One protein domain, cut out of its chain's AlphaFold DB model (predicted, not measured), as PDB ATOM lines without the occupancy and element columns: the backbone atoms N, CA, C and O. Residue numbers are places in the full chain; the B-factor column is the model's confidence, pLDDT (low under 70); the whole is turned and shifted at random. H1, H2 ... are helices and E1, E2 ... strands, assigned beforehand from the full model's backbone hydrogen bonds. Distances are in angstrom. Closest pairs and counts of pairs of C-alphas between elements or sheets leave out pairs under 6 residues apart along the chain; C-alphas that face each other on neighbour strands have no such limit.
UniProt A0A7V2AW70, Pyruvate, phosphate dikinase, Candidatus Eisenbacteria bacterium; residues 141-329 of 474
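AT A GLANCE: This is residues 141 to 329 of the 474 residues of the protein "Pyruvate, phosphate dikinase" of Candidatus Eisenbacteria bacterium (UniProt A0A7V2AW70). A twisted sheet of five strands runs through the middle, with H2 over one face and H4 over the other. A three-stranded sheet, E1 E8 E7, stands at one end of the body, and H5 and H6 lie at the other. The 189 printed residues hold seven named helices and eight named strands, in the order E1 E2 H1 H2 E3 E4 H3 E5 H4 H5 H6 E6 H7 E7 E8. The large sheet, E5 E4 E3 E2 E6, is mixed, the small one antiparallel; the class is mixed, helices and strands. The whole is compact, radius of gyration of the C-alphas 15.1 A, spanning 42 by 36 by 34 A.

HOW THE PARTS SIT: Start at E1, residues 143 to 147, antiparallel to E8, residues 322 to 328: N 144 and O 325 are 2.8 A apart. E7, residues 311 to 317, forms a hairpin with E8: N 313 and O 326, 2.8 A. E2, residues 161 to 165, is parallel to E3, residues 198 to 203 (N 163 and O 199, 2.9 A), and antiparallel to E6, residues 298 to 302 (N 162 and O 301, 3.0 A). E4, residues 228 to 232, is parallel to E3 (N 230 and O 200, 2.8 A) and to E5, residues 259 to 263 (N 261 and O 229, 3.0 A). H1, residues 167 to 172, stands at the large sheet's level. H2, residues 176 to 192, lies over E2, only just not over E3 with 2 C-alphas there, along the strands at 8 degrees on the local plane. H4, residues 274 to 279, is on the opposite face, height 10.1 A. H3, residues 247 to 256, is on this sheet; C-alphas 253 and 259 are closest, 6.9 A. H6, residues 289 to 294, only just touches residues 181 to 185 of H2, with 3 pairs of C-alphas within 8 A. H5, residues 284 to 287, and H7, residues 303 to 306, only graze the large sheet, H7 only just, with 5 pairs within 10 A. Every O i to N i+4 pair is within hydrogen-bond range in H1, H2 and H4; H3 has 4 of 6, H6 0 of 2 but 2 of 3 O i to N i+3 pairs.

IN THESE COORDINATES: Find C-alpha 143 at (398.778, 178.874, 291.400), where E1 begins. H2 runs 24.6 A from (395.641, 202.931, 267.149). E7 spans 19.4 A; E8 spans 18.4 A, ending at (391.529, 179.214, 297.607). E2, H1 H2, E3 and E4, H3, E5 are strand-helix-strand units, parallel neighbour strands with helices between, each crossover right-handed.

THE WHOLE: C-alphas 290 and 319 are farthest apart, 44.2 A. The printed part has no cut. The links E1 to E2, E3 to E4 and E4 to H3 are long. Mean pLDDT of the printed part is 88.5; 18 residues are under 70, among them 208 to 211 and 244 to 249.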
ATOM      1  N   GLU A 141     398.746 173.533 290.513       87.19
ATOM      2  CA  GLU A 141     397.453 173.678 289.831       87.19
ATOM      3  C   GLU A 141     396.546 174.789 290.390       87.19
ATOM      4  O   GLU A 141     395.665 175.283 289.678       87.19
ATOM      5  N   ASN A 142     396.753 175.192 291.648       90.62
ATOM      6  CA  ASN A 142     396.034 176.298 292.275       90.62
ATOM      7  C   ASN A 142     396.762 177.641 292.108       90.62
ATOM      8  O   ASN A 142     396.180 178.676 292.435       90.62
ATOM      9  N   ILE A 143     397.999 177.653 291.611       94.56
ATOM     10  CA  ILE A 143     398.778 178.874 291.400       94.56
ATOM     11  C   ILE A 143     398.376 179.493 290.054       94.56
ATOM     12  O   ILE A 143     398.403 178.851 289.002       94.56
ATOM     13  N   VAL A 144     397.983 180.767 290.089       96.69
ATOM     14  CA  VAL A 144     397.692 181.572 288.893       96.69
ATOM     15  C   VAL A 144     398.955 182.276 288.410       96.69
ATOM     16  O   VAL A 144     399.228 182.285 287.213       96.69
ATOM     17  N   PHE A 145     399.738 182.841 289.326       96.94
ATOM     18  CA  PHE A 145     401.031 183.446 289.022       96.94
ATOM     19  C   PHE A 145     401.964 183.413 290.240       96.94
ATOM     20  O   PHE A 145     401.493 183.393 291.381       96.94
ATOM     21  N   SER A 146     403.270 183.493 290.003       95.62
ATOM     22  CA  SER A 146     404.288 183.834 290.997       95.62
ATOM     23  C   SER A 146     405.161 185.002 290.522       95.62
ATOM     24  O   SER A 146     405.227 185.315 289.333       95.62
ATOM     25  N   ALA A 147     405.803 185.685 291.464       93.44
ATOM     26  CA  ALA A 147     406.771 186.746 291.214       93.44
ATOM     27  C   ALA A 147     407.876 186.695 292.272       93.44
ATOM     28  O   ALA A 147     407.604 186.364 293.423       93.44
ATOM     29  N   ASN A 148     409.104 187.039 291.892       89.88
ATOM     30  CA  ASN A 148     410.286 186.994 292.767       89.88
ATOM     31  C   ASN A 148     411.148 188.271 292.687       89.88
ATOM     32  O   ASN A 148     412.335 188.258 293.018       89.88
ATOM     33  N   ARG A 149     410.586 189.372 292.169       82.44
ATOM     34  CA  ARG A 149     411.289 190.649 291.987       82.44
ATOM     35  C   ARG A 149     410.362 191.825 292.220       82.44
ATOM     36  O   ARG A 149     409.210 191.798 291.802       82.44
ATOM     37  N   HIS A 150     410.916 192.879 292.822       80.12
ATOM     38  CA  HIS A 150     410.242 194.166 293.027       80.12
ATOM     39  C   HIS A 150     408.871 194.030 293.717       80.12
ATOM     40  O   HIS A 150     407.927 194.748 293.399       80.12
ATOM     41  N   VAL A 151     408.773 193.087 294.660       83.56
ATOM     42  CA  VAL A 151     407.565 192.837 295.444       83.56
ATOM     43  C   VAL A 151     407.544 193.757 296.658       83.56
ATOM     44  O   VAL A 151     408.496 193.797 297.432       83.56
ATOM     45  N   SER A 152     406.440 194.477 296.843       79.75
ATOM     46  CA  SER A 152     406.147 195.219 298.070       79.75
ATOM     47  C   SER A 152     405.311 194.377 299.032       79.75
ATOM     48  O   SER A 152     404.515 193.550 298.596       79.75
ATOM     49  N   ASN A 153     405.388 194.642 300.336       77.75
ATOM     50  CA  ASN A 153     404.429 194.067 301.276       77.75
ATOM     51  C   ASN A 153     403.029 194.650 301.045       77.75
ATOM     52  O   ASN A 153     402.871 195.798 300.625       77.75
ATOM     53  N   GLY A 154     402.000 193.876 301.369       67.50
ATOM     54  CA  GLY A 154     400.642 194.389 301.329       67.50
ATOM     55  C   GLY A 154     399.587 193.309 301.458       67.50
ATOM     56  O   GLY A 154     399.646 192.274 300.799       67.50
ATOM     57  N   ARG A 155     398.562 193.592 302.261       70.62
ATOM     58  CA  ARG A 155     397.328 192.812 302.244       70.62
ATOM     59  C   ARG A 155     396.518 193.144 300.990       70.62
ATOM     60  O   ARG A 155     396.273 194.318 300.706       70.62
ATOM     61  N   VAL A 156     396.082 192.108 300.279       85.44
ATOM     62  CA  VAL A 156     395.134 192.191 299.164       85.44
ATOM     63  C   VAL A 156     393.835 191.498 299.599       85.44
ATOM     64  O   VAL A 156     393.911 190.394 300.145       85.44
ATOM     65  N   PRO A 157     392.653 192.121 299.433       86.50
ATOM     66  CA  PRO A 157     391.374 191.445 299.654       86.50
ATOM     67  C   PRO A 157     391.207 190.225 298.741       86.50
ATOM     68  O   PRO A 157     391.863 190.127 297.707       86.50
ATOM     69  N   ASP A 158     390.305 189.311 299.094       90.62
ATOM     70  CA  ASP A 158     389.987 188.184 298.217       90.62
ATOM     71  C   ASP A 158     389.415 188.704 296.878       90.62
ATOM     72  O   ASP A 158     388.490 189.525 296.839       90.62
ATOM     73  N   ILE A 159     390.002 188.240 295.774       96.06
ATOM     74  CA  ILE A 159     389.726 188.705 294.416       96.06
ATOM     75  C   ILE A 159     388.746 187.752 293.740       96.06
ATOM     76  O   ILE A 159     388.977 186.545 293.660       96.06
ATOM     77  N   THR A 160     387.661 188.306 293.212       96.88
ATOM     78  CA  THR A 160     386.618 187.559 292.504       96.88
ATOM     79  C   THR A 160     386.736 187.690 290.991       96.88
ATOM     80  O   THR A 160     386.307 186.784 290.284       96.88
ATOM     81  N   HIS A 161     387.346 188.768 290.486       98.12
ATOM     82  CA  HIS A 161     387.464 189.001 289.046       98.12
ATOM     83  C   HIS A 161     388.893 189.311 288.598       98.12
ATOM     84  O   HIS A 161     389.659 189.983 289.290       98.12
ATOM     85  N   ILE A 162     389.231 188.877 287.389       98.50
ATOM     86  CA  ILE A 162     390.465 189.263 286.701       98.50
ATOM     87  C   ILE A 162     390.068 189.983 285.418       98.50
ATOM     88  O   ILE A 162     389.327 189.434 284.603       98.50
ATOM     89  N   VAL A 163     390.577 191.197 285.229       98.50
ATOM     90  CA  VAL A 163     390.597 191.846 283.917       98.50
ATOM     91  C   VAL A 163     391.976 191.601 283.328       98.50
ATOM     92  O   VAL A 163     392.958 192.204 283.759       98.50
ATOM     93  N   TYR A 164     392.047 190.680 282.375       98.31
ATOM     94  CA  TYR A 164     393.283 190.271 281.724       98.31
ATOM     95  C   TYR A 164     393.337 190.840 280.307       98.31
ATOM     96  O   TYR A 164     392.516 190.494 279.460       98.31
ATOM     97  N   VAL A 165     394.296 191.726 280.057       97.38
ATOM     98  CA  VAL A 165     394.669 192.179 278.718       97.38
ATOM     99  C   VAL A 165     395.803 191.278 278.249       97.38
ATOM    100  O   VAL A 165     396.907 191.340 278.786       97.38
ATOM    101  N   ASP A 166     395.524 190.418 277.278       95.06
ATOM    102  CA  ASP A 166     396.483 189.440 276.774       95.06
ATOM    103  C   ASP A 166     397.664 190.153 276.084       95.06
ATOM    104  O   ASP A 166     397.453 190.835 275.077       95.06
ATOM    105  N   PRO A 167     398.911 190.013 276.585       92.25
ATOM    106  CA  PRO A 167     400.061 190.712 276.018       92.25
ATOM    107  C   PRO A 167     400.353 190.373 274.553       92.25
ATOM    108  O   PRO A 167     400.782 191.250 273.804       92.25
ATOM    109  N   ALA A 168     400.134 189.122 274.137       90.44
ATOM    110  CA  ALA A 168     400.409 188.690 272.771       90.44
ATOM    111  C   ALA A 168     399.363 189.266 271.812       90.44
ATOM    112  O   ALA A 168     399.716 189.891 270.812       90.44
ATOM    113  N   LYS A 169     398.080 189.139 272.163       93.12
ATOM    114  CA  LYS A 169     396.973 189.666 271.350       93.12
ATOM    115  C   LYS A 169     396.990 191.187 271.284       93.12
ATOM    116  O   LYS A 169     396.798 191.752 270.215       93.12
ATOM    117  N   TYR A 170     397.326 191.850 272.390       92.88
ATOM    118  CA  TYR A 170     397.502 193.297 272.418       92.88
ATOM    119  C   TYR A 170     398.624 193.766 271.482       92.88
ATOM    120  O   TYR A 170     398.456 194.743 270.757       92.88
ATOM    121  N   GLY A 171     399.751 193.044 271.444       89.06
ATOM    122  CA  GLY A 171     400.872 193.347 270.548       89.06
ATOM    123  C   GLY A 171     400.559 193.163 269.055       89.06
ATOM    124  O   GLY A 171     401.162 193.836 268.215       89.06
ATOM    125  N   GLU A 172     399.601 192.295 268.713       91.19
ATOM    126  CA  GLU A 172     399.120 192.081 267.337       91.19
ATOM    127  C   GLU A 172     398.243 193.245 266.828       91.19
ATOM    128  O   GLU A 172     398.108 193.438 265.612       91.19
ATOM    129  N   ILE A 173     397.687 194.068 267.728       92.06
ATOM    130  CA  ILE A 173     396.830 195.193 267.350       92.06
ATOM    131  C   ILE A 173     397.644 196.231 266.571       92.06
ATOM    132  O   ILE A 173     398.597 196.857 267.047       92.06
ATOM    133  N   SER A 174     397.229 196.442 265.325       88.69
ATOM    134  CA  SER A 174     397.830 197.442 264.438       88.69
ATOM    135  C   SER A 174     397.084 198.775 264.466       88.69
ATOM    136  O   SER A 174     397.681 199.813 264.188       88.69
ATOM    137  N   SER A 175     395.795 198.761 264.819       91.75
ATOM    138  CA  SER A 175     394.954 199.955 264.855       91.75
ATOM    139  C   SER A 175     395.157 200.746 266.146       91.75
ATOM    140  O   SER A 175     394.899 200.258 267.245       91.75
ATOM    141  N   HIS A 176     395.556 202.012 266.014       89.19
ATOM    142  CA  HIS A 176     395.641 202.931 267.149       89.19
ATOM    143  C   HIS A 176     394.277 203.153 267.824       89.19
ATOM    144  O   HIS A 176     394.195 203.260 269.045       89.19
ATOM    145  N   GLU A 177     393.198 203.184 267.040       91.50
ATOM    146  CA  GLU A 177     391.847 203.327 267.581       91.50
ATOM    147  C   GLU A 177     391.478 202.131 268.460       91.50
ATOM    148  O   GLU A 177     390.956 202.312 269.556       91.50
ATOM    149  N   GLU A 178     391.810 200.917 268.027       93.81
ATOM    150  CA  GLU A 178     391.532 199.695 268.780       93.81
ATOM    151  C   GLU A 178     392.320 199.646 270.098       93.81
ATOM    152  O   GLU A 178     391.746 199.341 271.144       93.81
ATOM    153  N   LEU A 179     393.589 200.077 270.093       92.88
ATOM    154  CA  LEU A 179     394.390 200.240 271.314       92.88
ATOM    155  C   LEU A 179     393.752 201.226 272.311       92.88
ATOM    156  O   LEU A 179     393.742 200.969 273.518       92.88
ATOM    157  N   ILE A 180     393.179 202.334 271.824       93.06
ATOM    158  CA  ILE A 180     392.415 203.276 272.659       93.06
ATOM    159  C   ILE A 180     391.144 202.610 273.204       93.06
ATOM    160  O   ILE A 180     390.786 202.820 274.366       93.06
ATOM    161  N   GLN A 181     390.444 201.811 272.392       96.12
ATOM    162  CA  GLN A 181     389.238 201.111 272.841       96.12
ATOM    163  C   GLN A 181     389.543 200.098 273.950       96.12
ATOM    164  O   GLN A 181     388.738 199.992 274.873       96.12
ATOM    165  N   VAL A 182     390.707 199.434 273.934       96.81
ATOM    166  CA  VAL A 182     391.155 198.572 275.046       96.81
ATOM    167  C   VAL A 182     391.230 199.358 276.356       96.81
ATOM    168  O   VAL A 182     390.629 198.950 277.350       96.81
ATOM    169  N   GLY A 183     391.889 200.521 276.358       95.19
ATOM    170  CA  GLY A 183     391.962 201.392 277.537       95.19
ATOM    171  C   GLY A 183     390.586 201.849 278.035       95.19
ATOM    172  O   GLY A 183     390.296 201.816 279.231       95.19
ATOM    173  N   ARG A 184     389.679 202.196 277.111       96.25
ATOM    174  CA  ARG A 184     388.291 202.569 277.443       96.25
ATOM    175  C   ARG A 184     387.486 201.408 278.023       96.25
ATOM    176  O   ARG A 184     386.716 201.625 278.960       96.25
ATOM    177  N   ALA A 185     387.653 200.197 277.490       97.81
ATOM    178  CA  ALA A 185     387.010 198.994 278.008       97.81
ATOM    179  C   ALA A 185     387.463 198.723 279.447       97.81
ATOM    180  O   ALA A 185     386.625 198.554 280.332       97.81
ATOM    181  N   VAL A 186     388.774 198.792 279.703       97.94
ATOM    182  CA  VAL A 186     389.359 198.694 281.049       97.94
ATOM    183  C   VAL A 186     388.761 199.741 281.994       97.94
ATOM    184  O   VAL A 186     388.279 199.383 283.068       97.94
ATOM    185  N   GLY A 187     388.696 201.012 281.582       96.88
ATOM    186  CA  GLY A 187     388.107 202.082 282.393       96.88
ATOM    187  C   GLY A 187     386.619 201.878 282.707       96.88
ATOM    188  O   GLY A 187     386.159 202.214 283.803       96.88
ATOM    189  N   LYS A 188     385.848 201.286 281.783       96.94
ATOM    190  CA  LYS A 188     384.451 200.899 282.042       96.94
ATOM    191  C   LYS A 188     384.344 199.712 282.994       96.94
ATOM    192  O   LYS A 188     383.540 199.777 283.922       96.94
ATOM    193  N   LEU A 189     385.168 198.678 282.823       95.88
ATOM    194  CA  LEU A 189     385.222 197.539 283.743       95.88
ATOM    195  C   LEU A 189     385.593 197.986 285.161       95.88
ATOM    196  O   LEU A 189     384.937 197.583 286.113       95.88
ATOM    197  N   ASN A 190     386.556 198.898 285.305       95.12
ATOM    198  CA  ASN A 190     386.928 199.477 286.596       95.12
ATOM    199  C   ASN A 190     385.756 200.174 287.311       95.12
ATOM    200  O   ASN A 190     385.678 200.157 288.538       95.12
ATOM    201  N   LYS A 191     384.829 200.784 286.562       90.88
ATOM    202  CA  LYS A 191     383.616 201.408 287.120       90.88
ATOM    203  C   LYS A 191     382.503 200.401 287.402       90.88
ATOM    204  O   LYS A 191     381.704 200.635 288.303       90.88
ATOM    205  N   PHE A 192     382.432 199.329 286.617       91.44
ATOM    206  CA  PHE A 192     381.396 198.305 286.719       91.44
ATOM    207  C   PHE A 192     381.661 197.303 287.853       91.44
ATOM    208  O   PHE A 192     380.731 196.896 288.545       91.44
ATOM    209  N   LEU A 193     382.918 196.895 288.037       90.12
ATOM    210  CA  LEU A 193     383.291 195.826 288.960       90.12
ATOM    211  C   LEU A 193     383.279 196.278 290.431       90.12
ATOM    212  O   LEU A 193     383.535 197.451 290.725       90.12
ATOM    213  N   PRO A 194     383.046 195.351 291.382       87.19
ATOM    214  CA  PRO A 194     383.075 195.674 292.801       87.19
ATOM    215  C   PRO A 194     384.450 196.195 293.230       87.19
ATOM    216  O   PRO A 194     385.492 195.587 292.966       87.19
ATOM    217  N   LYS A 195     384.448 197.334 293.925       90.00
ATOM    218  CA  LYS A 195     385.666 198.009 294.376       90.00
ATOM    219  C   LYS A 195     386.551 197.060 295.199       90.00
ATOM    220  O   LYS A 195     386.082 196.439 296.145       90.00
ATOM    221  N   ARG A 196     387.841 196.997 294.852       89.50
ATOM    222  CA  ARG A 196     388.890 196.174 295.488       89.50
ATOM    223  C   ARG A 196     388.618 194.658 295.491       89.50
ATOM    224  O   ARG A 196     389.218 193.953 296.292       89.50
ATOM    225  N   GLN A 197     387.781 194.147 294.584       93.31
ATOM    226  CA  GLN A 197     387.573 192.699 294.399       93.31
ATOM    227  C   GLN A 197     388.002 192.195 293.016       93.31
ATOM    228  O   GLN A 197     387.670 191.078 292.621       93.31
ATOM    229  N   PHE A 198     388.741 193.006 292.264       97.81
ATOM    230  CA  PHE A 198     389.286 192.614 290.972       97.81
ATOM    231  C   PHE A 198     390.727 193.075 290.815       97.81
ATOM    232  O   PHE A 198     391.136 194.062 291.432       97.81
ATOM    233  N   VAL A 199     391.473 192.384 289.961       98.06
ATOM    234  CA  VAL A 199     392.828 192.773 289.556       98.06
ATOM    235  C   VAL A 199     392.851 193.162 288.085       98.06
ATOM    236  O   VAL A 199     392.081 192.631 287.280       98.06
ATOM    237  N   LEU A 200     393.728 194.098 287.749       98.25
ATOM    238  CA  LEU A 200     394.042 194.476 286.378       98.25
ATOM    239  C   LEU A 200     395.387 193.850 286.018       98.25
ATOM    240  O   LEU A 200     396.376 194.095 286.701       98.25
ATOM    241  N   MET A 201     395.420 193.035 284.971       97.56
ATOM    242  CA  MET A 201     396.619 192.350 284.494       97.56
ATOM    243  C   MET A 201     396.808 192.670 283.017       97.56
ATOM    244  O   MET A 201     395.887 192.452 282.234       97.56
ATOM    245  N   GLY A 202     397.967 193.178 282.602       94.62
ATOM    246  CA  GLY A 202     398.169 193.489 281.184       94.62
ATOM    247  C   GLY A 202     399.595 193.845 280.789       94.62
ATOM    248  O   GLY A 202     400.464 193.922 281.654       94.62
ATOM    249  N   PRO A 203     399.846 194.057 279.487       91.50
ATOM    250  CA  PRO A 203     401.187 194.255 278.955       91.50
ATOM    251  C   PRO A 203     401.811 195.568 279.420       91.50
ATOM    252  O   PRO A 203     401.166 196.617 279.380       91.50
ATOM    253  N   GLY A 204     403.094 195.490 279.774       85.88
ATOM    254  CA  GLY A 204     403.987 196.637 279.915       85.88
ATOM    255  C   GLY A 204     403.429 197.774 280.772       85.88
ATOM    256  O   GLY A 204     402.905 197.534 281.855       85.88
ATOM    257  N   ARG A 205     403.588 199.018 280.307       83.75
ATOM    258  CA  ARG A 205     403.348 200.230 281.109       83.75
ATOM    259  C   ARG A 205     401.906 200.714 281.051       83.75
ATOM    260  O   ARG A 205     401.459 201.223 280.020       83.75
ATOM    261  N   TRP A 206     401.219 200.684 282.184       88.75
ATOM    262  CA  TRP A 206     399.895 201.281 282.316       88.75
ATOM    263  C   TRP A 206     400.029 202.784 282.564       88.75
ATOM    264  O   TRP A 206     400.769 203.214 283.445       88.75
ATOM    265  N   GLY A 207     399.323 203.599 281.777       75.88
ATOM    266  CA  GLY A 207     399.403 205.064 281.878       75.88
ATOM    267  C   GLY A 207     400.259 205.761 280.828       75.88
ATOM    268  O   GLY A 207     400.403 206.986 280.857       75.88
ATOM    269  N   SER A 208     400.798 205.008 279.872       62.84
ATOM    270  CA  SER A 208     401.601 205.560 278.780       62.84
ATOM    271  C   SER A 208     400.750 206.443 277.863       62.84
ATOM    272  O   SER A 208     399.804 205.972 277.233       62.84
ATOM    273  N   ARG A 209     401.094 207.733 277.759       60.19
ATOM    274  CA  ARG A 209     400.496 208.677 276.787       60.19
ATOM    275  C   ARG A 209     401.191 208.671 275.417       60.19
ATOM    276  O   ARG A 209     400.674 209.276 274.485       60.19
ATOM    277  N   GLY A 210     402.365 208.044 275.322       63.59
ATOM    278  CA  GLY A 210     403.174 207.946 274.104       63.59
ATOM    279  C   GLY A 210     402.932 206.640 273.358       63.59
ATOM    280  O   GLY A 210     401.885 206.470 272.742       63.59
ATOM    281  N   ASP A 211     403.899 205.721 273.419       68.50
ATOM    282  CA  ASP A 211     403.820 204.428 272.736       68.50
ATOM    283  C   ASP A 211     402.829 203.468 273.417       68.50
ATOM    284  O   ASP A 211     403.178 202.653 274.275       68.50
ATOM    285  N   ILE A 212     401.561 203.581 273.018       76.38
ATOM    286  CA  ILE A 212     400.459 202.739 273.498       76.38
ATOM    287  C   ILE A 212     400.701 201.254 273.164       76.38
ATOM    288  O   ILE A 212     400.143 200.387 273.822       76.38
ATOM    289  N   LYS A 213     401.566 200.899 272.202       79.00
ATOM    290  CA  LYS A 213     401.862 199.476 271.955       79.00
ATOM    291  C   LYS A 213     402.667 198.833 273.082       79.00
ATOM    292  O   LYS A 213     402.615 197.616 273.241       79.00
ATOM    293  N   LEU A 214     403.381 199.632 273.872       75.75
ATOM    294  CA  LEU A 214     404.187 199.157 274.997       75.75
ATOM    295  C   LEU A 214     403.402 199.070 276.312       75.75
ATOM    296  O   LEU A 214     403.972 198.667 277.327       75.75
ATOM    297  N   GLY A 215     402.114 199.425 276.321       85.44
ATOM    298  CA  GLY A 215     401.235 199.179 277.457       85.44
ATOM    299  C   GLY A 215     399.912 199.933 277.403       85.44
ATOM    300  O   GLY A 215     399.683 200.796 276.560       85.44
ATOM    301  N   VAL A 216     399.008 199.589 278.315       90.75
ATOM    302  CA  VAL A 216     397.612 200.023 278.224       90.75
ATOM    303  C   VAL A 216     397.471 201.528 278.495       90.75
ATOM    304  O   VAL A 216     397.854 202.040 279.552       90.75
ATOM    305  N   ASN A 217     396.872 202.250 277.542       90.56
ATOM    306  CA  ASN A 217     396.569 203.674 277.685       90.56
ATOM    307  C   ASN A 217     395.385 203.884 278.639       90.56
ATOM    308  O   ASN A 217     394.232 203.665 278.274       90.56
ATOM    309  N   VAL A 218     395.681 204.309 279.865       91.25
ATOM    310  CA  VAL A 218     394.697 204.586 280.920       91.25
ATOM    311  C   VAL A 218     395.101 205.816 281.726       91.25
ATOM    312  O   VAL A 218     396.262 206.218 281.741       91.25
ATOM    313  N   THR A 219     394.153 206.416 282.430       89.19
ATOM    314  CA  THR A 219     394.424 207.372 283.511       89.19
ATOM    315  C   THR A 219     394.227 206.699 284.867       89.19
ATOM    316  O   THR A 219     393.625 205.630 284.947       89.19
ATOM    317  N   TYR A 220     394.642 207.345 285.962       87.38
ATOM    318  CA  TYR A 220     394.347 206.836 287.306       87.38
ATOM    319  C   TYR A 220     392.842 206.582 287.516       87.38
ATOM    320  O   TYR A 220     392.445 205.565 288.082       87.38
ATOM    321  N   SER A 221     391.978 207.453 286.982       88.31
ATOM    322  CA  SER A 221     390.519 207.304 287.099       88.31
ATOM    323  C   SER A 221     389.957 206.047 286.420       88.31
ATOM    324  O   SER A 221     388.867 205.594 286.773       88.31
ATOM    325  N   ASP A 222     390.708 205.463 285.486       93.94
ATOM    326  CA  ASP A 222     390.346 204.236 284.778       93.94
ATOM    327  C   ASP A 222     390.784 202.970 285.529       93.94
ATOM    328  O   ASP A 222     390.385 201.877 285.143       93.94
ATOM    329  N   ILE A 223     391.575 203.097 286.603       94.25
ATOM    330  CA  ILE A 223     392.119 201.961 287.371       94.25
ATOM    331  C   ILE A 223     391.885 202.062 288.885       94.25
ATOM    332  O   ILE A 223     392.193 201.137 289.632       94.25
ATOM    333  N   ASN A 224     391.331 203.175 289.364       91.00
ATOM    334  CA  ASN A 224     391.272 203.523 290.783       91.00
ATOM    335  C   ASN A 224     390.466 202.568 291.692       91.00
ATOM    336  O   ASN A 224     390.592 202.673 292.915       91.00
ATOM    337  N   ASN A 225     389.667 201.638 291.157       93.69
ATOM    338  CA  ASN A 225     388.892 200.661 291.933       93.69
ATOM    339  C   ASN A 225     389.553 199.276 292.014       93.69
ATOM    340  O   ASN A 225     389.102 198.458 292.818       93.69
ATOM    341  N   THR A 226     390.624 199.007 291.259       96.62
ATOM    342  CA  THR A 226     391.297 197.697 291.278       96.62
ATOM    343  C   THR A 226     392.033 197.428 292.589       96.62
ATOM    344  O   THR A 226     392.570 198.340 293.206       96.62
ATOM    345  N   ALA A 227     392.074 196.184 293.057       94.56
ATOM    346  CA  ALA A 227     392.869 195.830 294.230       94.56
ATOM    347  C   ALA A 227     394.371 195.803 293.919       94.56
ATOM    348  O   ALA A 227     395.184 196.223 294.744       94.56
ATOM    349  N   VAL A 228     394.725 195.312 292.729       94.88
ATOM    350  CA  VAL A 228     396.111 195.150 292.289       94.88
ATOM    351  C   VAL A 228     396.218 195.488 290.809       94.88
ATOM    352  O   VAL A 228     395.466 194.953 289.991       94.88
ATOM    353  N   LEU A 229     397.177 196.343 290.478       95.44
ATOM    354  CA  LEU A 229     397.635 196.597 289.123       95.44
ATOM    355  C   LEU A 229     398.872 195.736 288.849       95.44
ATOM    356  O   LEU A 229     399.897 195.892 289.513       95.44
ATOM    357  N   MET A 230     398.769 194.833 287.877       95.56
ATOM    358  CA  MET A 230     399.840 193.919 287.496       95.56
ATOM    359  C   MET A 230     400.325 194.207 286.080       95.56
ATOM    360  O   MET A 230     399.580 194.072 285.105       95.56
ATOM    361  N   GLU A 231     401.597 194.570 285.971       94.06
ATOM    362  CA  GLU A 231     402.246 194.822 284.688       94.06
ATOM    363  C   GLU A 231     403.037 193.594 284.250       94.06
ATOM    364  O   GLU A 231     403.898 193.104 284.978       94.06
ATOM    365  N   ILE A 232     402.747 193.090 283.055       94.19
ATOM    366  CA  ILE A 232     403.326 191.858 282.528       94.19
ATOM    367  C   ILE A 232     404.404 192.212 281.506       94.19
ATOM    368  O   ILE A 232     404.114 192.769 280.443       94.19
ATOM    369  N   ALA A 233     405.645 191.837 281.803       90.25
ATOM    370  CA  ALA A 233     406.771 191.961 280.887       90.25
ATOM    371  C   ALA A 233     407.109 190.607 280.257       90.25
ATOM    372  O   ALA A 233     407.853 189.812 280.839       90.25
ATOM    373  N   ARG A 234     406.580 190.385 279.046       85.00
ATOM    374  CA  ARG A 234     406.916 189.235 278.196       85.00
ATOM    375  C   ARG A 234     408.014 189.542 277.190       85.00
ATOM    376  O   ARG A 234     408.108 190.659 276.689       85.00
ATOM    377  N   ASN A 235     408.826 188.540 276.888       76.81
ATOM    378  CA  ASN A 235     409.858 188.597 275.872       76.81
ATOM    379  C   ASN A 235     409.256 188.264 274.501       76.81
ATOM    380  O   ASN A 235     408.936 187.114 274.208       76.81
ATOM    381  N   THR A 236     409.139 189.272 273.641       65.38
ATOM    382  CA  THR A 236     408.646 189.108 272.271       65.38
ATOM    383  C   THR A 236     409.773 189.446 271.305       65.38
ATOM    384  O   THR A 236     410.251 190.576 271.263       65.38
ATOM    385  N   GLY A 237     410.235 188.461 270.527       57.81
ATOM    386  CA  GLY A 237     411.273 188.677 269.510       57.81
ATOM    387  C   GLY A 237     412.636 189.126 270.062       57.81
ATOM    388  O   GLY A 237     413.386 189.783 269.348       57.81
ATOM    389  N   GLY A 238     412.956 188.797 271.320       58.56
ATOM    390  CA  GLY A 238     414.191 189.219 271.992       58.56
ATOM    391  C   GLY A 238     414.100 190.583 272.686       58.56
ATOM    392  O   GLY A 238     415.087 191.027 273.270       58.56
ATOM    393  N   TYR A 239     412.937 191.240 272.639       57.47
ATOM    394  CA  TYR A 239     412.662 192.486 273.343       57.47
ATOM    395  C   TYR A 239     411.739 192.239 274.538       57.47
ATOM    396  O   TYR A 239     410.669 191.641 274.407       57.47
ATOM    397  N   ARG A 240     412.148 192.735 275.707       70.56
ATOM    398  CA  ARG A 240     411.355 192.741 276.937       70.56
ATOM    399  C   ARG A 240     410.939 194.186 277.231       70.56
ATOM    400  O   ARG A 240     411.829 195.030 277.313       70.56
ATOM    401  N   PRO A 241     409.642 194.488 277.404       67.31
ATOM    402  CA  PRO A 241     409.212 195.846 277.689       67.31
ATOM    403  C   PRO A 241     409.649 196.263 279.096       67.31
ATOM    404  O   PRO A 241     409.526 195.495 280.055       67.31
ATOM    405  N   ASP A 242     410.122 197.500 279.218       69.94
ATOM    406  CA  ASP A 242     410.398 198.116 280.512       69.94
ATOM    407  C   ASP A 242     409.085 198.432 281.232       69.94
ATOM    408  O   ASP A 242     408.230 199.139 280.694       69.94
ATOM    409  N   LEU A 243     408.947 197.967 282.471       76.75
ATOM    410  CA  LEU A 243     407.783 198.246 283.310       76.75
ATOM    411  C   LEU A 243     407.843 199.651 283.914       76.75
ATOM    412  O   LEU A 243     408.914 200.248 284.037       76.75
ATOM    413  N   SER A 244     406.682 200.192 284.284       66.75
ATOM    414  CA  SER A 244     406.597 201.529 284.879       66.75
ATOM    415  C   SER A 244     406.916 201.515 286.370       66.75
ATOM    416  O   SER A 244     407.167 202.570 286.954       66.75
ATOM    417  N   PHE A 245     406.869 200.341 287.005       64.56
ATOM    418  CA  PHE A 245     406.937 200.181 288.459       64.56
ATOM    419  C   PHE A 245     405.859 200.982 289.207       64.56
ATOM    420  O   PHE A 245     406.044 201.374 290.356       64.56
ATOM    421  N   GLY A 246     404.747 201.293 288.529       59.94
ATOM    422  CA  GLY A 246     403.678 202.133 289.059       59.94
ATOM    423  C   GLY A 246     404.069 203.606 289.211       59.94
ATOM    424  O   GLY A 246     403.250 204.385 289.685       59.94
ATOM    425  N   THR A 247     405.273 204.020 288.792       61.31
ATOM    426  CA  THR A 247     405.803 205.384 288.998       61.31
ATOM    427  C   THR A 247     404.926 206.473 288.386       61.31
ATOM    428  O   THR A 247     404.801 207.547 288.965       61.31
ATOM    429  N   HIS A 248     404.242 206.180 287.274       68.06
ATOM    430  CA  HIS A 248     403.296 207.104 286.638       68.06
ATOM    431  C   HIS A 248     402.114 207.500 287.531       68.06
ATOM    432  O   HIS A 248     401.546 208.571 287.334       68.06
ATOM    433  N   PHE A 249     401.757 206.648 288.492       68.88
ATOM    434  CA  PHE A 249     400.618 206.827 289.390       68.88
ATOM    435  C   PHE A 249     401.008 206.582 290.848       68.88
ATOM    436  O   PHE A 249     400.145 206.280 291.657       68.88
ATOM    437  N   PHE A 250     402.296 206.627 291.199       70.31
ATOM    438  CA  PHE A 250     402.761 206.004 292.443       70.31
ATOM    439  C   PHE A 250     402.064 206.570 293.680       70.31
ATOM    440  O   PHE A 250     401.529 205.806 294.481       70.31
ATOM    441  N   GLN A 251     401.992 207.899 293.786       66.56
ATOM    442  CA  GLN A 251     401.269 208.562 294.873       66.56
ATOM    443  C   GLN A 251     399.784 208.177 294.873       66.56
ATOM    444  O   GLN A 251     399.261 207.779 295.911       66.56
ATOM    445  N   ASP A 252     399.134 208.180 293.706       78.00
ATOM    446  CA  ASP A 252     397.724 207.804 293.574       78.00
ATOM    447  C   ASP A 252     397.463 206.334 293.958       78.00
ATOM    448  O   ASP A 252     396.456 206.025 294.595       78.00
ATOM    449  N   LEU A 253     398.357 205.407 293.593       82.62
ATOM    450  CA  LEU A 253     398.254 203.985 293.938       82.62
ATOM    451  C   LEU A 253     398.425 203.778 295.444       82.62
ATOM    452  O   LEU A 253     397.652 203.032 296.050       82.62
ATOM    453  N   VAL A 254     399.397 204.463 296.054       73.94
ATOM    454  CA  VAL A 254     399.633 204.420 297.502       73.94
ATOM    455  C   VAL A 254     398.420 204.967 298.256       73.94
ATOM    456  O   VAL A 254     397.889 204.275 299.127       73.94
ATOM    457  N   GLU A 255     397.923 206.151 297.889       72.50
ATOM    458  CA  GLU A 255     396.731 206.762 298.498       72.50
ATOM    459  C   GLU A 255     395.466 205.932 298.258       72.50
ATOM    460  O   GLU A 255     394.631 205.758 299.149       72.50
ATOM    461  N   GLY A 256     395.342 205.358 297.062       78.19
ATOM    462  CA  GLY A 256     394.264 204.459 296.693       78.19
ATOM    463  C   GLY A 256     394.339 203.096 297.381       78.19
ATOM    464  O   GLY A 256     393.370 202.343 297.299       78.19
ATOM    465  N   GLN A 257     395.435 202.746 298.061       81.06
ATOM    466  CA  GLN A 257     395.692 201.382 298.545       81.06
ATOM    467  C   GLN A 257     395.585 200.334 297.423       81.06
ATOM    468  O   GLN A 257     395.079 199.229 297.620       81.06
ATOM    469  N   ILE A 258     396.031 200.700 296.223       88.94
ATOM    470  CA  ILE A 258     396.128 199.812 295.069       88.94
ATOM    471  C   ILE A 258     397.523 199.215 295.088       88.94
ATOM    472  O   ILE A 258     398.515 199.942 295.083       88.94
ATOM    473  N   ARG A 259     397.618 197.886 295.135       89.38
ATOM    474  CA  ARG A 259     398.927 197.231 295.089       89.38
ATOM    475  C   ARG A 259     399.456 197.223 293.665       89.38
ATOM    476  O   ARG A 259     398.694 197.106 292.711       89.38
ATOM    477  N   TYR A 260     400.767 197.334 293.539       89.94
ATOM    478  CA  TYR A 260     401.465 197.196 292.273       89.94
ATOM    479  C   TYR A 260     402.273 195.901 292.301       89.94
ATOM    480  O   TYR A 260     402.926 195.610 293.305       89.94
ATOM    481  N   LEU A 261     402.224 195.122 291.222       91.88
ATOM    482  CA  LEU A 261     403.004 193.894 291.114       91.88
ATOM    483  C   LEU A 261     403.542 193.710 289.686       91.88
ATOM    484  O   LEU A 261     402.758 193.465 288.768       91.88
ATOM    485  N   PRO A 262     404.864 193.786 289.471       92.19
ATOM    486  CA  PRO A 262     405.448 193.445 288.185       92.19
ATOM    487  C   PRO A 262     405.517 191.923 288.029       92.19
ATOM    488  O   PRO A 262     405.973 191.209 288.924       92.19
ATOM    489  N   LEU A 263     405.078 191.423 286.877       94.56
ATOM    490  CA  LEU A 263     405.108 190.010 286.524       94.56
ATOM    491  C   LEU A 263     406.066 189.768 285.361       94.56
ATOM    492  O   LEU A 263     406.062 190.474 284.350       94.56
ATOM    493  N   TYR A 264     406.842 188.699 285.498       93.31
ATOM    494  CA  TYR A 264     407.896 188.308 284.574       93.31
ATOM    495  C   TYR A 264     407.717 186.836 284.167       93.31
ATOM    496  O   TYR A 264     408.491 185.994 284.611       93.31
ATOM    497  N   PRO A 265     406.690 186.502 283.357       92.62
ATOM    498  CA  PRO A 265     406.299 185.112 283.099       92.62
ATOM    499  C   PRO A 265     407.389 184.226 282.489       92.62
ATOM    500  O   PRO A 265     407.334 183.016 282.656       92.62
ATOM    501  N   ASP A 266     408.346 184.826 281.776       90.94
ATOM    502  CA  ASP A 266     409.389 184.102 281.040       90.94
ATOM    503  C   ASP A 266     410.674 183.880 281.861       90.94
ATOM    504  O   ASP A 266     411.640 183.312 281.350       90.94
ATOM    505  N   ASP A 267     410.726 184.361 283.108       90.50
ATOM    506  CA  ASP A 267     411.872 184.131 283.988       90.50
ATOM    507  C   ASP A 267     411.851 182.692 284.540       90.50
ATOM    508  O   ASP A 267     410.799 182.114 284.822       90.50
ATOM    509  N   GLU A 268     413.034 182.105 284.727       87.88
ATOM    510  CA  GLU A 268     413.173 180.745 285.254       87.88
ATOM    511  C   GLU A 268     412.562 180.621 286.663       87.88
ATOM    512  O   GLU A 268     412.775 181.469 287.532       87.88
ATOM    513  N   GLY A 269     411.791 179.551 286.890       87.94
ATOM    514  CA  GLY A 269     411.121 179.289 288.167       87.94
ATOM    515  C   GLY A 269     409.864 180.130 288.426       87.94
ATOM    516  O   GLY A 269     409.265 179.999 289.496       87.94
ATOM    517  N   ILE A 270     409.438 180.974 287.479       93.94
ATOM    518  CA  ILE A 270     408.160 181.685 287.560       93.94
ATOM    519  C   ILE A 270     407.028 180.805 287.033       93.94
ATOM    520  O   ILE A 270     407.100 180.223 285.954       93.94
ATOM    521  N   ILE A 271     405.943 180.740 287.800       94.44
ATOM    522  CA  ILE A 271     404.692 180.118 287.389       94.44
ATOM    523  C   ILE A 271     403.803 181.229 286.852       94.44
ATOM    524  O   ILE A 271     403.566 182.231 287.522       94.44
ATOM    525  N   PHE A 272     403.270 181.045 285.652       95.69
ATOM    526  CA  PHE A 272     402.248 181.914 285.091       95.69
ATOM    527  C   PHE A 272     401.240 181.044 284.348       95.69
ATOM    528  O   PHE A 272     401.546 180.469 283.303       95.69
ATOM    529  N   ASN A 273     400.041 180.900 284.910       95.12
ATOM    530  CA  ASN A 273     399.019 179.982 284.421       95.12
ATOM    531  C   ASN A 273     398.283 180.575 283.217       95.12
ATOM    532  O   ASN A 273     397.104 180.935 283.262       95.12
ATOM    533  N   GLU A 274     399.012 180.675 282.112       91.94
ATOM    534  CA  GLU A 274     398.519 181.230 280.861       91.94
ATOM    535  C   GLU A 274     397.329 180.439 280.331       91.94
ATOM    536  O   GLU A 274     396.396 181.024 279.791       91.94
ATOM    537  N   ARG A 275     397.301 179.118 280.546       92.88
ATOM    538  CA  ARG A 275     396.158 178.289 280.168       92.88
ATOM    539  C   ARG A 275     394.892 178.733 280.892       92.88
ATOM    540  O   ARG A 275     393.871 178.898 280.236       92.88
ATOM    541  N   PHE A 276     394.935 178.950 282.205       95.19
ATOM    542  CA  PHE A 276     393.781 179.466 282.945       95.19
ATOM    543  C   PHE A 276     393.347 180.836 282.408       95.19
ATOM    544  O   PHE A 276     392.200 180.991 282.000       95.19
ATOM    545  N   LEU A 277     394.274 181.794 282.293       95.31
ATOM    546  CA  LEU A 277     393.960 183.158 281.842       95.31
ATOM    547  C   LEU A 277     393.433 183.218 280.396       95.31
ATOM    548  O   LEU A 277     392.561 184.026 280.081       95.31
ATOM    549  N   SER A 278     393.938 182.357 279.511       90.69
ATOM    550  CA  SER A 278     393.558 182.329 278.093       90.69
ATOM    551  C   SER A 278     392.319 181.481 277.803       90.69
ATOM    552  O   SER A 278     391.587 181.808 276.870       90.69
ATOM    553  N   THR A 279     392.044 180.420 278.567       92.44
ATOM    554  CA  THR A 279     390.937 179.488 278.263       92.44
ATOM    555  C   THR A 279     389.689 179.673 279.119       92.44
ATOM    556  O   THR A 279     388.645 179.133 278.757       92.44
ATOM    557  N   SER A 280     389.762 180.445 280.207       95.19
ATOM    558  CA  SER A 280     388.585 180.773 281.014       95.19
ATOM    559  C   SER A 280     387.520 181.544 280.234       95.19
ATOM    560  O   SER A 280     387.819 182.283 279.288       95.19
ATOM    561  N   THR A 281     386.262 181.378 280.654       96.56
ATOM    562  CA  THR A 281     385.115 182.064 280.051       96.56
ATOM    563  C   THR A 281     385.309 183.576 280.114       96.56
ATOM    564  O   THR A 281     385.519 184.141 281.187       96.56
ATOM    565  N   ASN A 282     385.216 184.235 278.959       97.56
ATOM    566  CA  ASN A 282     385.305 185.686 278.866       97.56
ATOM    567  C   ASN A 282     383.910 186.316 278.965       97.56
ATOM    568  O   ASN A 282     383.098 186.155 278.059       97.56
ATOM    569  N   LEU A 283     383.659 187.070 280.035       96.62
ATOM    570  CA  LEU A 283     382.398 187.777 280.273       96.62
ATOM    571  C   LEU A 283     382.369 189.198 279.692       96.62
ATOM    572  O   LEU A 283     381.400 189.924 279.904       96.62
ATOM    573  N   LEU A 284     383.415 189.630 278.974       96.44
ATOM    574  CA  LEU A 284     383.497 190.992 278.439       96.44
ATOM    575  C   LEU A 284     382.288 191.327 277.562       96.44
ATOM    576  O   LEU A 284     381.662 192.357 277.776       96.44
ATOM    577  N   ALA A 285     381.958 190.465 276.597       95.50
ATOM    578  CA  ALA A 285     380.861 190.707 275.661       95.50
ATOM    579  C   ALA A 285     379.479 190.692 276.339       95.50
ATOM    580  O   ALA A 285     378.564 191.356 275.858       95.50
ATOM    581  N   ASP A 286     379.335 189.976 277.457       93.69
ATOM    582  CA  ASP A 286     378.093 189.940 278.234       93.69
ATOM    583  C   ASP A 286     377.903 191.234 279.042       93.69
ATOM    584  O   ASP A 286     376.793 191.756 279.145       93.69
ATOM    585  N   VAL A 287     378.991 191.757 279.618       92.00
ATOM    586  CA  VAL A 287     378.972 192.933 280.505       92.00
ATOM    587  C   VAL A 287     379.053 194.246 279.728       92.00
ATOM    588  O   VAL A 287     378.382 195.216 280.076       92.00
ATOM    589  N   LEU A 288     379.872 194.281 278.678       94.94
ATOM    590  CA  LEU A 288     380.113 195.434 277.815       94.94
ATOM    591  C   LEU A 288     379.951 195.033 276.333       94.94
ATOM    592  O   LEU A 288     380.950 194.923 275.611       94.94
ATOM    593  N   PRO A 289     378.712 194.816 275.847       94.50
ATOM    594  CA  PRO A 289     378.455 194.333 274.487       94.50
ATOM    595  C   PRO A 289     379.064 195.211 273.389       94.50
ATOM    596  O   PRO A 289     379.470 194.714 272.341       94.50
ATOM    597  N   GLU A 290     379.184 196.517 273.626       95.75
ATOM    598  CA  GLU A 290     379.791 197.455 272.683       95.75
ATOM    599  C   GLU A 290     381.311 197.257 272.502       95.75
ATOM    600  O   GLU A 290     381.874 197.761 271.532       95.75
ATOM    601  N   TYR A 291     381.964 196.496 273.388       96.56
ATOM    602  CA  TYR A 291     383.372 196.095 273.288       96.56
ATOM    603  C   TYR A 291     383.544 194.607 272.963       96.56
ATOM    604  O   TYR A 291     384.654 194.088 273.072       96.56
ATOM    605  N   ALA A 292     382.490 193.906 272.525       95.25
ATOM    606  CA  ALA A 292     382.560 192.478 272.205       95.25
ATOM    607  C   ALA A 292     383.660 192.138 271.179       95.25
ATOM    608  O   ALA A 292     384.279 191.079 271.278       95.25
ATOM    609  N   GLY A 293     383.959 193.052 270.246       95.19
ATOM    610  CA  GLY A 293     385.050 192.902 269.276       95.19
ATOM    611  C   GLY A 293     386.452 192.818 269.895       95.19
ATOM    612  O   GLY A 293     387.362 192.321 269.248       95.19
ATOM    613  N   LEU A 294     386.627 193.238 271.153       96.94
ATOM    614  CA  LEU A 294     387.898 193.146 271.877       96.94
ATOM    615  C   LEU A 294     388.059 191.834 272.659       96.94
ATOM    616  O   LEU A 294     389.055 191.685 273.362       96.94
ATOM    617  N   SER A 295     387.115 190.888 272.575       96.25
ATOM    618  CA  SER A 295     387.101 189.673 273.416       96.25
ATOM    619  C   SER A 295     388.310 188.747 273.221       96.25
ATOM    620  O   SER A 295     388.602 187.933 274.100       96.25
ATOM    621  N   ASP A 296     389.020 188.882 272.099       94.62
ATOM    622  CA  ASP A 296     390.276 188.171 271.847       94.62
ATOM    623  C   ASP A 296     391.461 188.784 272.611       94.62
ATOM    624  O   ASP A 296     392.418 188.078 272.912       94.62
ATOM    625  N   THR A 297     391.393 190.073 272.962       96.19
ATOM    626  CA  THR A 297     392.473 190.806 273.646       96.19
ATOM    627  C   THR A 297     392.167 191.082 275.116       96.19
ATOM    628  O   THR A 297     393.053 190.974 275.958       96.19
ATOM    629  N   VAL A 298     390.929 191.449 275.451       97.88
ATOM    630  CA  VAL A 298     390.507 191.788 276.815       97.88
ATOM    631  C   VAL A 298     389.574 190.704 277.331       97.88
ATOM    632  O   VAL A 298     388.530 190.425 276.738       97.88
ATOM    633  N   LYS A 299     389.933 190.109 278.466       98.19
ATOM    634  CA  LYS A 299     389.149 189.076 279.136       98.19
ATOM    635  C   LYS A 299     388.685 189.552 280.498       98.19
ATOM    636  O   LYS A 299     389.496 189.973 281.318       98.19
ATOM    637  N   LEU A 300     387.383 189.448 280.741       98.25
ATOM    638  CA  LEU A 300     386.812 189.543 282.079       98.25
ATOM    639  C   LEU A 300     386.531 188.128 282.584       98.25
ATOM    640  O   LEU A 300     385.646 187.456 282.059       98.25
ATOM    641  N   ILE A 301     387.279 187.691 283.592       97.88
ATOM    642  CA  ILE A 301     387.175 186.351 284.174       97.88
ATOM    643  C   ILE A 301     386.513 186.463 285.548       97.88
ATOM    644  O   ILE A 301     386.999 187.202 286.402       97.88
ATOM    645  N   ASP A 302     385.438 185.703 285.762       96.56
ATOM    646  CA  ASP A 302     384.800 185.485 287.068       96.56
ATOM    647  C   ASP A 302     385.385 184.210 287.691       96.56
ATOM    648  O   ASP A 302     385.127 183.093 287.237       96.56
ATOM    649  N   ILE A 303     386.227 184.382 288.712       95.62
ATOM    650  CA  ILE A 303     386.950 183.279 289.351       95.62
ATOM    651  C   ILE A 303     385.987 182.325 290.078       95.62
ATOM    652  O   ILE A 303     386.101 181.118 289.839       95.62
ATOM    653  N   PRO A 304     385.029 182.793 290.910       93.31
ATOM    654  CA  PRO A 304     384.036 181.913 291.523       93.31
ATOM    655  C   PRO A 304     383.303 181.027 290.517       93.31
ATOM    656  O   PRO A 304     383.140 179.829 290.761       93.31
ATOM    657  N   ARG A 305     382.900 181.574 289.366       92.81
ATOM    658  CA  ARG A 305     382.225 180.806 288.315       92.81
ATOM    659  C   ARG A 305     383.139 179.757 287.677       92.81
ATOM    660  O   ARG A 305     382.692 178.642 287.420       92.81
ATOM    661  N   GLU A 306     384.402 180.091 287.441       92.19
ATOM    662  CA  GLU A 306     385.383 179.212 286.786       92.19
ATOM    663  C   GLU A 306     385.968 178.136 287.716       92.19
ATOM    664  O   GLU A 306     386.444 177.095 287.258       92.19
ATOM    665  N   LYS A 307     385.980 178.385 289.030       91.19
ATOM    666  CA  LYS A 307     386.700 177.571 290.021       91.19
ATOM    667  C   LYS A 307     385.829 177.167 291.212       91.19
ATOM    668  O   LYS A 307     386.326 177.076 292.329       91.19
ATOM    669  N   ASN A 308     384.552 176.866 290.969       90.00
ATOM    670  CA  ASN A 308     383.619 176.295 291.954       90.00
ATOM    671  C   ASN A 308     383.517 177.103 293.266       90.00
ATOM    672  O   ASN A 308     383.557 176.538 294.354       90.00
ATOM    673  N   GLY A 309     383.400 178.427 293.167       89.50
ATOM    674  CA  GLY A 309     383.243 179.325 294.315       89.50
ATOM    675  C   GLY A 309     384.549 179.796 294.957       89.50
ATOM    676  O   GLY A 309     384.496 180.618 295.870       89.50
ATOM    677  N   LYS A 310     385.710 179.332 294.477       93.56
ATOM    678  CA  LYS A 310     387.019 179.826 294.923       93.56
ATOM    679  C   LYS A 310     387.234 181.299 294.570       93.56
ATOM    680  O   LYS A 310     386.618 181.848 293.658       93.56
ATOM    681  N   VAL A 311     388.180 181.909 295.266       95.62
ATOM    682  CA  VAL A 311     388.669 183.273 295.047       95.62
ATOM    683  C   VAL A 311     390.174 183.255 294.806       95.62
ATOM    684  O   VAL A 311     390.872 182.319 295.203       95.62
ATOM    685  N   LEU A 312     390.688 184.294 294.155       95.81
ATOM    686  CA  LEU A 312     392.123 184.517 294.037       95.81
ATOM    687  C   LEU A 312     392.608 185.292 295.264       95.81
ATOM    688  O   LEU A 312     392.192 186.424 295.509       95.81
ATOM    689  N   ARG A 313     393.532 184.703 296.017       94.31
ATOM    690  CA  ARG A 313     394.257 185.374 297.092       94.31
ATOM    691  C   ARG A 313     395.653 185.729 296.611       94.31
ATOM    692  O   ARG A 313     396.394 184.860 296.162       94.31
ATOM    693  N   VAL A 314     396.004 187.007 296.719       93.75
ATOM    694  CA  VAL A 314     397.335 187.510 296.362       93.75
ATOM    695  C   VAL A 314     398.132 187.714 297.645       93.75
ATOM    696  O   VAL A 314     397.784 188.554 298.474       93.75
ATOM    697  N   LEU A 315     399.182 186.918 297.820       91.06
ATOM    698  CA  LEU A 315     400.111 187.002 298.943       91.06
ATOM    699  C   LEU A 315     401.369 187.719 298.458       91.06
ATOM    700  O   LEU A 315     401.950 187.305 297.459       91.06
ATOM    701  N   MET A 316     401.774 188.793 299.136       89.12
ATOM    702  CA  MET A 316     402.949 189.590 298.774       89.12
ATOM    703  C   MET A 316     403.863 189.753 299.988       89.12
ATOM    704  O   MET A 316     403.408 190.156 301.065       89.12
ATOM    705  N   ASN A 317     405.143 189.436 299.810       86.06
ATOM    706  CA  ASN A 317     406.150 189.474 300.858       86.06
ATOM    707  C   ASN A 317     407.464 190.062 300.323       86.06
ATOM    708  O   ASN A 317     408.215 189.403 299.608       86.06
ATOM    709  N   ALA A 318     407.742 191.312 300.681       82.31
ATOM    710  CA  ALA A 318     408.951 192.036 300.311       82.31
ATOM    711  C   ALA A 318     410.211 191.485 300.987       82.31
ATOM    712  O   ALA A 318     411.275 191.540 300.379       82.31
ATOM    713  N   ASP A 319     410.105 190.930 302.199       79.00
ATOM    714  CA  ASP A 319     411.267 190.380 302.908       79.00
ATOM    715  C   ASP A 319     411.784 189.117 302.202       79.00
ATOM    716  O   ASP A 319     412.989 188.912 302.090       79.00
ATOM    717  N   LEU A 320     410.861 188.284 301.701       81.94
ATOM    718  CA  LEU A 320     411.180 187.147 300.834       81.94
ATOM    719  C   LEU A 320     411.453 187.583 299.385       81.94
ATOM    720  O   LEU A 320     412.026 186.823 298.611       81.94
ATOM    721  N   GLY A 321     411.028 188.791 299.005       85.56
ATOM    722  CA  GLY A 321     411.036 189.269 297.623       85.56
ATOM    723  C   GLY A 321     410.045 188.531 296.717       85.56
ATOM    724  O   GLY A 321     410.202 188.566 295.500       85.56
ATOM    725  N   GLU A 322     409.035 187.869 297.285       91.56
ATOM    726  CA  GLU A 322     408.145 186.935 296.593       91.56
ATOM    727  C   GLU A 322     406.671 187.349 296.666       91.56
ATOM    728  O   GLU A 322     406.189 187.843 297.687       91.56
ATOM    729  N   ALA A 323     405.922 187.079 295.598       93.38
ATOM    730  CA  ALA A 323     404.467 187.137 295.592       93.38
ATOM    731  C   ALA A 323     403.869 185.922 294.880       93.38
ATOM    732  O   ALA A 323     404.445 185.394 293.928       93.38
ATOM    733  N   VAL A 324     402.680 185.507 295.309       94.69
ATOM    734  CA  VAL A 324     401.935 184.417 294.676       94.69
ATOM    735  C   VAL A 324     400.442 184.728 294.635       94.69
ATOM    736  O   VAL A 324     399.864 185.230 295.601       94.69
ATOM    737  N   GLY A 325     399.812 184.437 293.500       95.62
ATOM    738  CA  GLY A 325     398.363 184.436 293.341       95.62
ATOM    739  C   GLY A 325     397.837 183.007 293.387       95.62
ATOM    740  O   GLY A 325     398.131 182.231 292.479       95.62
ATOM    741  N   ILE A 326     397.057 182.660 294.412       94.31
ATOM    742  CA  ILE A 326     396.539 181.300 294.628       94.31
ATOM    743  C   ILE A 326     395.013 181.244 294.659       94.31
ATOM    744  O   ILE A 326     394.354 182.129 295.204       94.31
ATOM    745  N   LEU A 327     394.450 180.176 294.100       94.44
ATOM    746  CA  LEU A 327     393.021 179.874 294.135       94.44
ATOM    747  C   LEU A 327     392.672 179.111 295.413       94.44
ATOM    748  O   LEU A 327     393.046 177.947 295.578       94.44
ATOM    749  N   VAL A 328     391.908 179.750 296.292       92.75
ATOM    750  CA  VAL A 328     391.529 179.214 297.607       92.75
ATOM    751  C   VAL A 328     390.035 179.363 297.840       92.75
ATOM    752  O   VAL A 328     389.373 180.162 297.178       92.75
ATOM    753  N   ASP A 329     389.496 178.604 298.788       89.88
ATOM    754  CA  ASP A 329     388.137 178.849 299.251       89.88
ATOM    755  C   ASP A 329     388.065 180.235 299.920       89.88
ATOM    756  O   ASP A 329     389.007 180.634 300.623       89.88
TER     757      ASP A 329